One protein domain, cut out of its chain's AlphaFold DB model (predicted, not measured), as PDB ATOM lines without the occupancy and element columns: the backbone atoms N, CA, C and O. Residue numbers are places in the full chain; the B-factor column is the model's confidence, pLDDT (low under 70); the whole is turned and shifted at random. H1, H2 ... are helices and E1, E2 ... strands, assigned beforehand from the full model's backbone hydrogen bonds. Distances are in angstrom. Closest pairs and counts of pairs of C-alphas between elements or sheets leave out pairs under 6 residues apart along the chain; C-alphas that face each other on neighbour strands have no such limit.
ATOM      1  N   GLY A  23     265.633 259.287 240.457       87.69
ATOM      2  CA  GLY A  23     265.719 260.743 240.379       87.69
ATOM      3  C   GLY A  23     264.371 261.382 240.701       87.69
ATOM      4  O   GLY A  23     263.354 260.987 240.131       87.69
ATOM      5  N   ILE A  24     264.349 262.366 241.603       88.50
ATOM      6  CA  ILE A  24     263.131 263.086 241.995       88.50
ATOM      7  C   ILE A  24     263.343 264.592 241.902       88.50
ATOM      8  O   ILE A  24     264.199 265.159 242.586       88.50
ATOM      9  N   GLY A  25     262.515 265.234 241.082       89.75
ATOM     10  CA  GLY A  25     262.424 266.683 240.981       89.75
ATOM     11  C   GLY A  25     261.462 267.221 242.026       89.75
ATOM     12  O   GLY A  25     260.333 266.737 242.126       89.75
ATOM     13  N   VAL A  26     261.895 268.212 242.800       90.94
ATOM     14  CA  VAL A  26     261.044 268.870 243.799       90.94
ATOM     15  C   VAL A  26     261.099 270.388 243.677       90.94
ATOM     16  O   VAL A  26     262.128 270.937 243.273       90.94
ATOM     17  N   PRO A  27     260.020 271.088 244.056       91.00
ATOM     18  CA  PRO A  27     260.030 272.540 244.107       91.00
ATOM     19  C   PRO A  27     260.966 273.042 245.213       91.00
ATOM     20  O   PRO A  27     261.145 272.403 246.252       91.00
ATOM     21  N   GLY A  28     261.513 274.241 245.011       90.19
ATOM     22  CA  GLY A  28     262.318 274.940 246.012       90.19
ATOM     23  C   GLY A  28     263.808 274.588 246.000       90.19
ATOM     24  O   GLY A  28     264.345 274.082 245.012       90.19
ATOM     25  N   PHE A  29     264.489 274.927 247.098       93.00
ATOM     26  CA  PHE A  29     265.934 274.767 247.246       93.00
ATOM     27  C   PHE A  29     266.281 273.362 247.726       93.00
ATOM     28  O   PHE A  29     265.724 272.870 248.710       93.00
ATOM     29  N   VAL A  30     267.245 272.747 247.045       93.38
ATOM     30  CA  VAL A  30     267.701 271.385 247.308       93.38
ATOM     31  C   VAL A  30     269.209 271.384 247.509       93.38
ATOM     32  O   VAL A  30     269.949 271.947 246.703       93.38
ATOM     33  N   ASP A  31     269.648 270.717 248.568       92.56
ATOM     34  CA  ASP A  31     271.019 270.246 248.699       92.56
ATOM     35  C   ASP A  31     271.099 268.866 248.036       92.56
ATOM     36  O   ASP A  31     270.553 267.880 248.535       92.56
ATOM     37  N   HIS A  32     271.742 268.820 246.873       87.50
ATOM     38  CA  HIS A  32     271.859 267.628 246.039       87.50
ATOM     39  C   HIS A  32     272.910 266.639 246.559       87.50
ATOM     40  O   HIS A  32     272.852 265.467 246.193       87.50
ATOM     41  N   VAL A  33     273.834 267.077 247.424       89.69
ATOM     42  CA  VAL A  33     274.839 266.197 248.041       89.69
ATOM     43  C   VAL A  33     274.172 265.317 249.090       89.69
ATOM     44  O   VAL A  33     274.397 264.109 249.131       89.69
ATOM     45  N   THR A  34     273.312 265.908 249.921       91.81
ATOM     46  CA  THR A  34     272.599 265.172 250.977       91.81
ATOM     47  C   THR A  34     271.220 264.668 250.545       91.81
ATOM     48  O   THR A  34     270.621 263.834 251.228       91.81
ATOM     49  N   GLY A  35     270.688 265.169 249.425       92.31
ATOM     50  CA  GLY A  35     269.329 264.885 248.963       92.31
ATOM     51  C   GLY A  35     268.247 265.502 249.861       92.31
ATOM     52  O   GLY A  35     267.160 264.934 250.030       92.31
ATOM     53  N   THR A  36     268.556 266.651 250.466       95.88
ATOM     54  CA  THR A  36     267.689 267.372 251.406       95.88
ATOM     55  C   THR A  36     266.946 268.500 250.696       95.88
ATOM     56  O   THR A  36     267.553 269.347 250.042       95.88
ATOM     57  N   SER A  37     265.624 268.574 250.879       95.69
ATOM     58  CA  SER A  37     264.861 269.777 250.532       95.69
ATOM     59  C   SER A  37     265.106 270.829 251.612       95.69
ATOM     60  O   SER A  37     264.536 270.775 252.705       95.69
ATOM     61  N   VAL A  38     266.010 271.764 251.321       96.38
ATOM     62  CA  VAL A  38     266.397 272.843 252.237       96.38
ATOM     63  C   VAL A  38     265.188 273.724 252.526       96.38
ATOM     64  O   VAL A  38     264.913 274.029 253.689       96.38
ATOM     65  N   PHE A  39     264.434 274.086 251.487       95.62
ATOM     66  CA  PHE A  39     263.221 274.883 251.625       95.62
ATOM     67  C   PHE A  39     262.272 274.686 250.443       95.62
ATOM     68  O   PHE A  39     262.655 274.947 249.302       95.62
ATOM     69  N   ALA A  40     261.019 274.322 250.720       93.31
ATOM     70  CA  ALA A  40     259.939 274.281 249.734       93.31
ATOM     71  C   ALA A  40     258.660 274.874 250.343       93.31
ATOM     72  O   ALA A  40     257.940 274.204 251.084       93.31
ATOM     73  N   ALA A  41     258.391 276.151 250.050       88.62
ATOM     74  CA  ALA A  41     257.304 276.914 250.673       88.62
ATOM     75  C   ALA A  41     255.923 276.282 250.447       88.62
ATOM     76  O   ALA A  41     255.141 276.150 251.383       88.62
ATOM     77  N   ASN A  42     255.654 275.842 249.219       90.75
ATOM     78  CA  ASN A  42     254.396 275.207 248.827       90.75
ATOM     79  C   ASN A  42     254.169 273.833 249.481       90.75
ATOM     80  O   ASN A  42     253.031 273.380 249.546       90.75
ATOM     81  N   LEU A  43     255.229 273.184 249.973       90.75
ATOM     82  CA  LEU A  43     255.162 271.907 250.691       90.75
ATOM     83  C   LEU A  43     255.314 272.074 252.211       90.75
ATOM     84  O   LEU A  43     255.224 271.098 252.953       90.75
ATOM     85  N   GLY A  44     255.573 273.297 252.688       94.25
ATOM     86  CA  GLY A  44     255.872 273.574 254.093       94.25
ATOM     87  C   GLY A  44     257.182 272.946 254.586       94.25
ATOM     88  O   GLY A  44     257.376 272.803 255.792       94.25
ATOM     89  N   TRP A  45     258.082 272.545 253.685       95.81
ATOM     90  CA  TRP A  45     259.309 271.838 254.054       95.81
ATOM     91  C   TRP A  45     260.449 272.797 254.380       95.81
ATOM     92  O   TRP A  45     260.681 273.785 253.677       95.81
ATOM     93  N   ARG A  46     261.186 272.462 255.442       95.44
ATOM     94  CA  ARG A  46     262.430 273.111 255.870       95.44
ATOM     95  C   ARG A  46     263.399 272.028 256.327       95.44
ATOM     96  O   ARG A  46     263.088 271.312 257.275       95.44
ATOM     97  N   GLY A  47     264.528 271.880 255.637       96.38
ATOM     98  CA  GLY A  47     265.525 270.843 255.934       96.38
ATOM     99  C   GLY A  47     264.963 269.416 255.890       96.38
ATOM    100  O   GLY A  47     265.315 268.590 256.728       96.38
ATOM    101  N   PHE A  48     264.045 269.123 254.964       97.12
ATOM    102  CA  PHE A  48     263.387 267.820 254.891       97.12
ATOM    103  C   PHE A  48     264.299 266.781 254.207       97.12
ATOM    104  O   PHE A  48     264.611 266.947 253.023       97.12
ATOM    105  N   PRO A  49     264.714 265.697 254.900       96.06
ATOM    106  CA  PRO A  49     265.685 264.727 254.386       96.06
ATOM    107  C   PRO A  49     265.008 263.720 253.442       96.06
ATOM    108  O   PRO A  49     264.801 262.549 253.780       96.06
ATOM    109  N   LEU A  50     264.591 264.204 252.271       94.75
ATOM    110  CA  LEU A  50     263.745 263.471 251.333       94.75
ATOM    111  C   LEU A  50     264.416 262.188 250.827       94.75
ATOM    112  O   LEU A  50     263.801 261.124 250.904       94.75
ATOM    113  N   ALA A  51     265.668 262.277 250.363       92.75
ATOM    114  CA  ALA A  51     266.393 261.128 249.822       92.75
ATOM    115  C   ALA A  51     266.507 259.990 250.843       92.75
ATOM    116  O   ALA A  51     266.123 258.860 250.554       92.75
ATOM    117  N   ALA A  52     266.941 260.297 252.068       94.62
ATOM    118  CA  ALA A  52     267.094 259.302 253.128       94.62
ATOM    119  C   ALA A  52     265.761 258.632 253.505       94.62
ATOM    120  O   ALA A  52     265.707 257.422 253.738       94.62
ATOM    121  N   ARG A  53     264.666 259.403 253.556       94.50
ATOM    122  CA  ARG A  53     263.334 258.860 253.860       94.50
ATOM    123  C   ARG A  53     262.827 257.944 252.756       94.50
ATOM    124  O   ARG A  53     262.333 256.862 253.059       94.50
ATOM    125  N   LEU A  54     262.952 258.360 251.500       90.38
ATOM    126  CA  LEU A  54     262.488 257.561 250.370       90.38
ATOM    127  C   LEU A  54     263.351 256.326 250.157       90.38
ATOM    128  O   LEU A  54     262.795 255.248 249.993       90.38
ATOM    129  N   SER A  55     264.674 256.447 250.264       90.00
ATOM    130  CA  SER A  55     265.585 255.302 250.191       90.00
ATOM    131  C   SER A  55     265.198 254.221 251.205       90.00
ATOM    132  O   SER A  55     265.077 253.053 250.847       90.00
ATOM    133  N   ARG A  56     264.869 254.606 252.448       90.94
ATOM    134  CA  ARG A  56     264.384 253.664 253.470       90.94
ATOM    135  C   ARG A  56     263.091 252.953 253.066       90.94
ATOM    136  O   ARG A  56     262.973 251.754 253.283       90.94
ATOM    137  N   VAL A  57     262.123 253.682 252.513       88.00
ATOM    138  CA  VAL A  57     260.847 253.103 252.050       88.00
ATOM    139  C   VAL A  57     261.064 252.176 250.851       88.00
ATOM    140  O   VAL A  57     260.341 251.202 250.675       88.00
ATOM    141  N   LEU A  58     262.087 252.454 250.051       84.06
ATOM    142  CA  LEU A  58     262.420 251.749 248.821       84.06
ATOM    143  C   LEU A  58     263.522 250.705 249.029       84.06
ATOM    144  O   LEU A  58     264.328 250.461 248.137       84.06
ATOM    145  N   SER A  59     263.571 250.099 250.216       86.69
ATOM    146  CA  SER A  59     264.495 249.003 250.541       86.69
ATOM    147  C   SER A  59     265.975 249.319 250.273       86.69
ATOM    148  O   SER A  59     266.744 248.444 249.887       86.69
ATOM    149  N   GLY A  60     266.384 250.573 250.480       86.31
ATOM    150  CA  GLY A  60     267.773 251.016 250.348       86.31
ATOM    151  C   GLY A  60     268.182 251.477 248.949       86.31
ATOM    152  O   GLY A  60     269.360 251.761 248.743       86.31
ATOM    153  N   LEU A  61     267.251 251.600 247.996       86.00
ATOM    154  CA  LEU A  61     267.574 252.135 246.671       86.00
ATOM    155  C   LEU A  61     268.194 253.545 246.757       86.00
ATOM    156  O   LEU A  61     267.722 254.368 247.556       86.00
ATOM    157  N   PRO A  62     269.206 253.859 245.924       87.44
ATOM    158  CA  PRO A  62     269.732 255.214 245.804       87.44
ATOM    159  C   PRO A  62     268.649 256.190 245.331       87.44
ATOM    160  O   PRO A  62     267.969 255.946 244.331       87.44
ATOM    161  N   VAL A  63     268.510 257.315 246.034       89.88
ATOM    162  CA  VAL A  63     267.571 258.391 245.686       89.88
ATOM    163  C   VAL A  63     268.340 259.694 245.523       89.88
ATOM    164  O   VAL A  63     269.006 260.147 246.450       89.88
ATOM    165  N   PHE A  64     268.198 260.313 244.357       89.25
ATOM    166  CA  PHE A  64     268.793 261.592 243.997       89.25
ATOM    167  C   PHE A  64     267.692 262.640 243.900       89.25
ATOM    168  O   PHE A  64     266.683 262.441 243.222       89.25
ATOM    169  N   VAL A  65     267.884 263.764 244.581       90.31
ATOM    170  CA  VAL A  65     266.903 264.850 244.630       90.31
ATOM    171  C   VAL A  65     267.522 266.087 244.004       90.31
ATOM    172  O   VAL A  65     268.655 266.446 244.318       90.31
ATOM    173  N   ASN A  66     266.774 266.749 243.130       89.12
ATOM    174  CA  ASN A  66     267.176 268.011 242.516       89.12
ATOM    175  C   ASN A  66     265.946 268.916 242.372       89.12
ATOM    176  O   ASN A  66     264.804 268.483 242.541       89.12
ATOM    177  N   ASN A  67     266.181 270.189 242.086       88.88
ATOM    178  CA  ASN A  67     265.115 271.122 241.781       88.88
ATOM    179  C   ASN A  67     264.409 270.724 240.468       88.88
ATOM    180  O   ASN A  67     265.062 270.393 239.482       88.88
ATOM    181  N   ASP A  68     263.082 270.777 240.457       81.88
ATOM    182  CA  ASP A  68     262.218 270.416 239.325       81.88
ATOM    183  C   ASP A  68     262.497 271.203 238.031       81.88
ATOM    184  O   ASP A  68     262.592 270.609 236.954       81.88
ATOM    185  N   VAL A  69     262.704 272.520 238.120       79.75
ATOM    186  CA  VAL A  69     263.057 273.365 236.967       79.75
ATOM    187  C   VAL A  69     264.437 272.995 236.425       79.75
ATOM    188  O   VAL A  69     264.611 272.881 235.211       79.75
ATOM    189  N   ARG A  70     265.414 272.755 237.309       72.25
ATOM    190  CA  ARG A  70     266.745 272.278 236.899       72.25
ATOM    191  C   ARG A  70     266.669 270.899 236.252       72.25
ATOM    192  O   ARG A  70     267.215 270.728 235.172       72.25
ATOM    193  N   MET A  71     265.910 269.965 236.825       71.12
ATOM    194  CA  MET A  71     265.703 268.638 236.237       71.12
ATOM    195  C   MET A  71     265.079 268.692 234.845       71.12
ATOM    196  O   MET A  71     265.452 267.900 233.982       71.12
ATOM    197  N   TYR A  72     264.153 269.620 234.598       68.62
ATOM    198  CA  TYR A  72     263.580 269.808 233.266       68.62
ATOM    199  C   TYR A  72     264.641 270.236 232.234       68.62
ATOM    200  O   TYR A  72     264.632 269.770 231.092       68.62
ATOM    201  N   VAL A  73     265.586 271.092 232.636       64.31
ATOM    202  CA  VAL A  73     266.697 271.544 231.783       64.31
ATOM    203  C   VAL A  73     267.764 270.452 231.613       64.31
ATOM    204  O   VAL A  73     268.210 270.198 230.488       64.31
ATOM    205  N   ASP A  74     268.130 269.769 232.697       61.44
ATOM    206  CA  ASP A  74     269.150 268.715 232.711       61.44
ATOM    207  C   ASP A  74     268.676 267.479 231.928       61.44
ATOM    208  O   ASP A  74     269.396 266.961 231.075       61.44
ATOM    209  N   GLY A  75     267.421 267.057 232.121       58.56
ATOM    210  CA  GLY A  75     266.827 265.921 231.410       58.56
ATOM    211  C   GLY A  75     266.711 266.142 229.900       58.56
ATOM    212  O   GLY A  75     266.849 265.198 229.123       58.56
ATOM    213  N   ARG A  76     266.533 267.396 229.462       52.50
ATOM    214  CA  ARG A  76     266.565 267.758 228.036       52.50
ATOM    215  C   ARG A  76     267.984 267.712 227.459       52.50
ATOM    216  O   ARG A  76     268.136 267.418 226.276       52.50
ATOM    217  N   SER A  77     269.000 268.005 228.269       46.28
ATOM    218  CA  SER A  77     270.392 268.123 227.815       46.28
ATOM    219  C   SER A  77     271.156 266.794 227.839       46.28
ATOM    220  O   SER A  77     271.976 266.561 226.953       46.28
ATOM    221  N   ASP A  78     270.874 265.914 228.809       48.41
ATOM    222  CA  ASP A  78     271.789 264.817 229.171       48.41
ATOM    223  C   ASP A  78     271.177 263.400 229.134       48.41
ATOM    224  O   ASP A  78     271.881 262.424 229.392       48.41
ATOM    225  N   TRP A  79     269.906 263.220 228.725       45.25
ATOM    226  CA  TRP A  79     269.274 261.880 228.651       45.25
ATOM    227  C   TRP A  79     270.063 260.862 227.802       45.25
ATOM    228  O   TRP A  79     269.948 259.654 227.989       45.25
TER     229      TRP A  79
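What this domain is: This is residues 23 to 79 of the 88 residues of the protein "ROK family protein" of Paenibacillus validus (UniProt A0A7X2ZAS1). Two small sheets sit next to each other: a three-stranded antiparallel one, E2, E3 and E4, and a parallel pair, E1 and E5, with E5 passing close to E2 and E3. The short helix H1 sits at one end, near the first residues of E5 and E3, while H2 leads away from the other end of E5 and its residues 73 to 78 stick out from the body together with Trp 79. The printed part has 57 residues, with two named helices and five named strands in the order E1, E2, E3, E4, H1, E5, H2; the class is mixed, helices and strands. The whole is compact, with a radius of gyration of the C-alphas of 11.3 A and spans of 30 by 27 by 17 A.

Where its parts are: Begin with the larger sheet: E2 is residues 29 to 31, E3 is residues 36 to 40 and runs 10.5 A, and E4 is residues 45 to 48. Find C-alpha 36 at (267.689, 267.372, 251.406), where E3 begins. For the pair, look at E1, residues 23 to 26, starting at C-alpha 23 at (265.719, 260.743, 240.379), and at E5, residues 63 to 67, 13.5 A long. H1 is residues 50 to 57, 10.8 A long, and H2, residues 68 to 78, runs 15.0 A to C-alpha 78 at (271.789, 264.817, 229.171).

How they stand to each other: E2, E3 and E4 form a meander, each strand the antiparallel neighbour of the one before, and E2 and E4 are its edge strands. In the hairpin E2 and E3, find N 38 and O 29 at 2.8 A; in the hairpin E3 and E4, find N 48 and O 37 at 2.8 A. Next, E1 and E5 are parallel, 36 degrees between their directions, with N 24 and O 64 at 2.8 A. Between the sheets, the closest C-alphas of E2 and E5 are those of Val 30 and Asn 66, 5.9 A apart. H1 only grazes the sheet of E2, E3 and E4, with its residues 50 to 53; its closest C-alphas to E5 are those of Ala 51 and Val 63, at 5.1 A. H2 is not on that sheet; its closest C-alphas to E1 are those of Asp 68 and Gly 25, at 4.1 A. H1 and H2 are apart. In H1 and H2 every O i to N i+4 pair is within hydrogen-bond range.

The domain as a whole: The two C-alphas farthest apart are those of Gly 44 and Trp 79, at 31.0 A. The printed part has no cut, and its six links are tight. The mean pLDDT of the printed part is 85.3; look for values under 70 at residues 72 to 79.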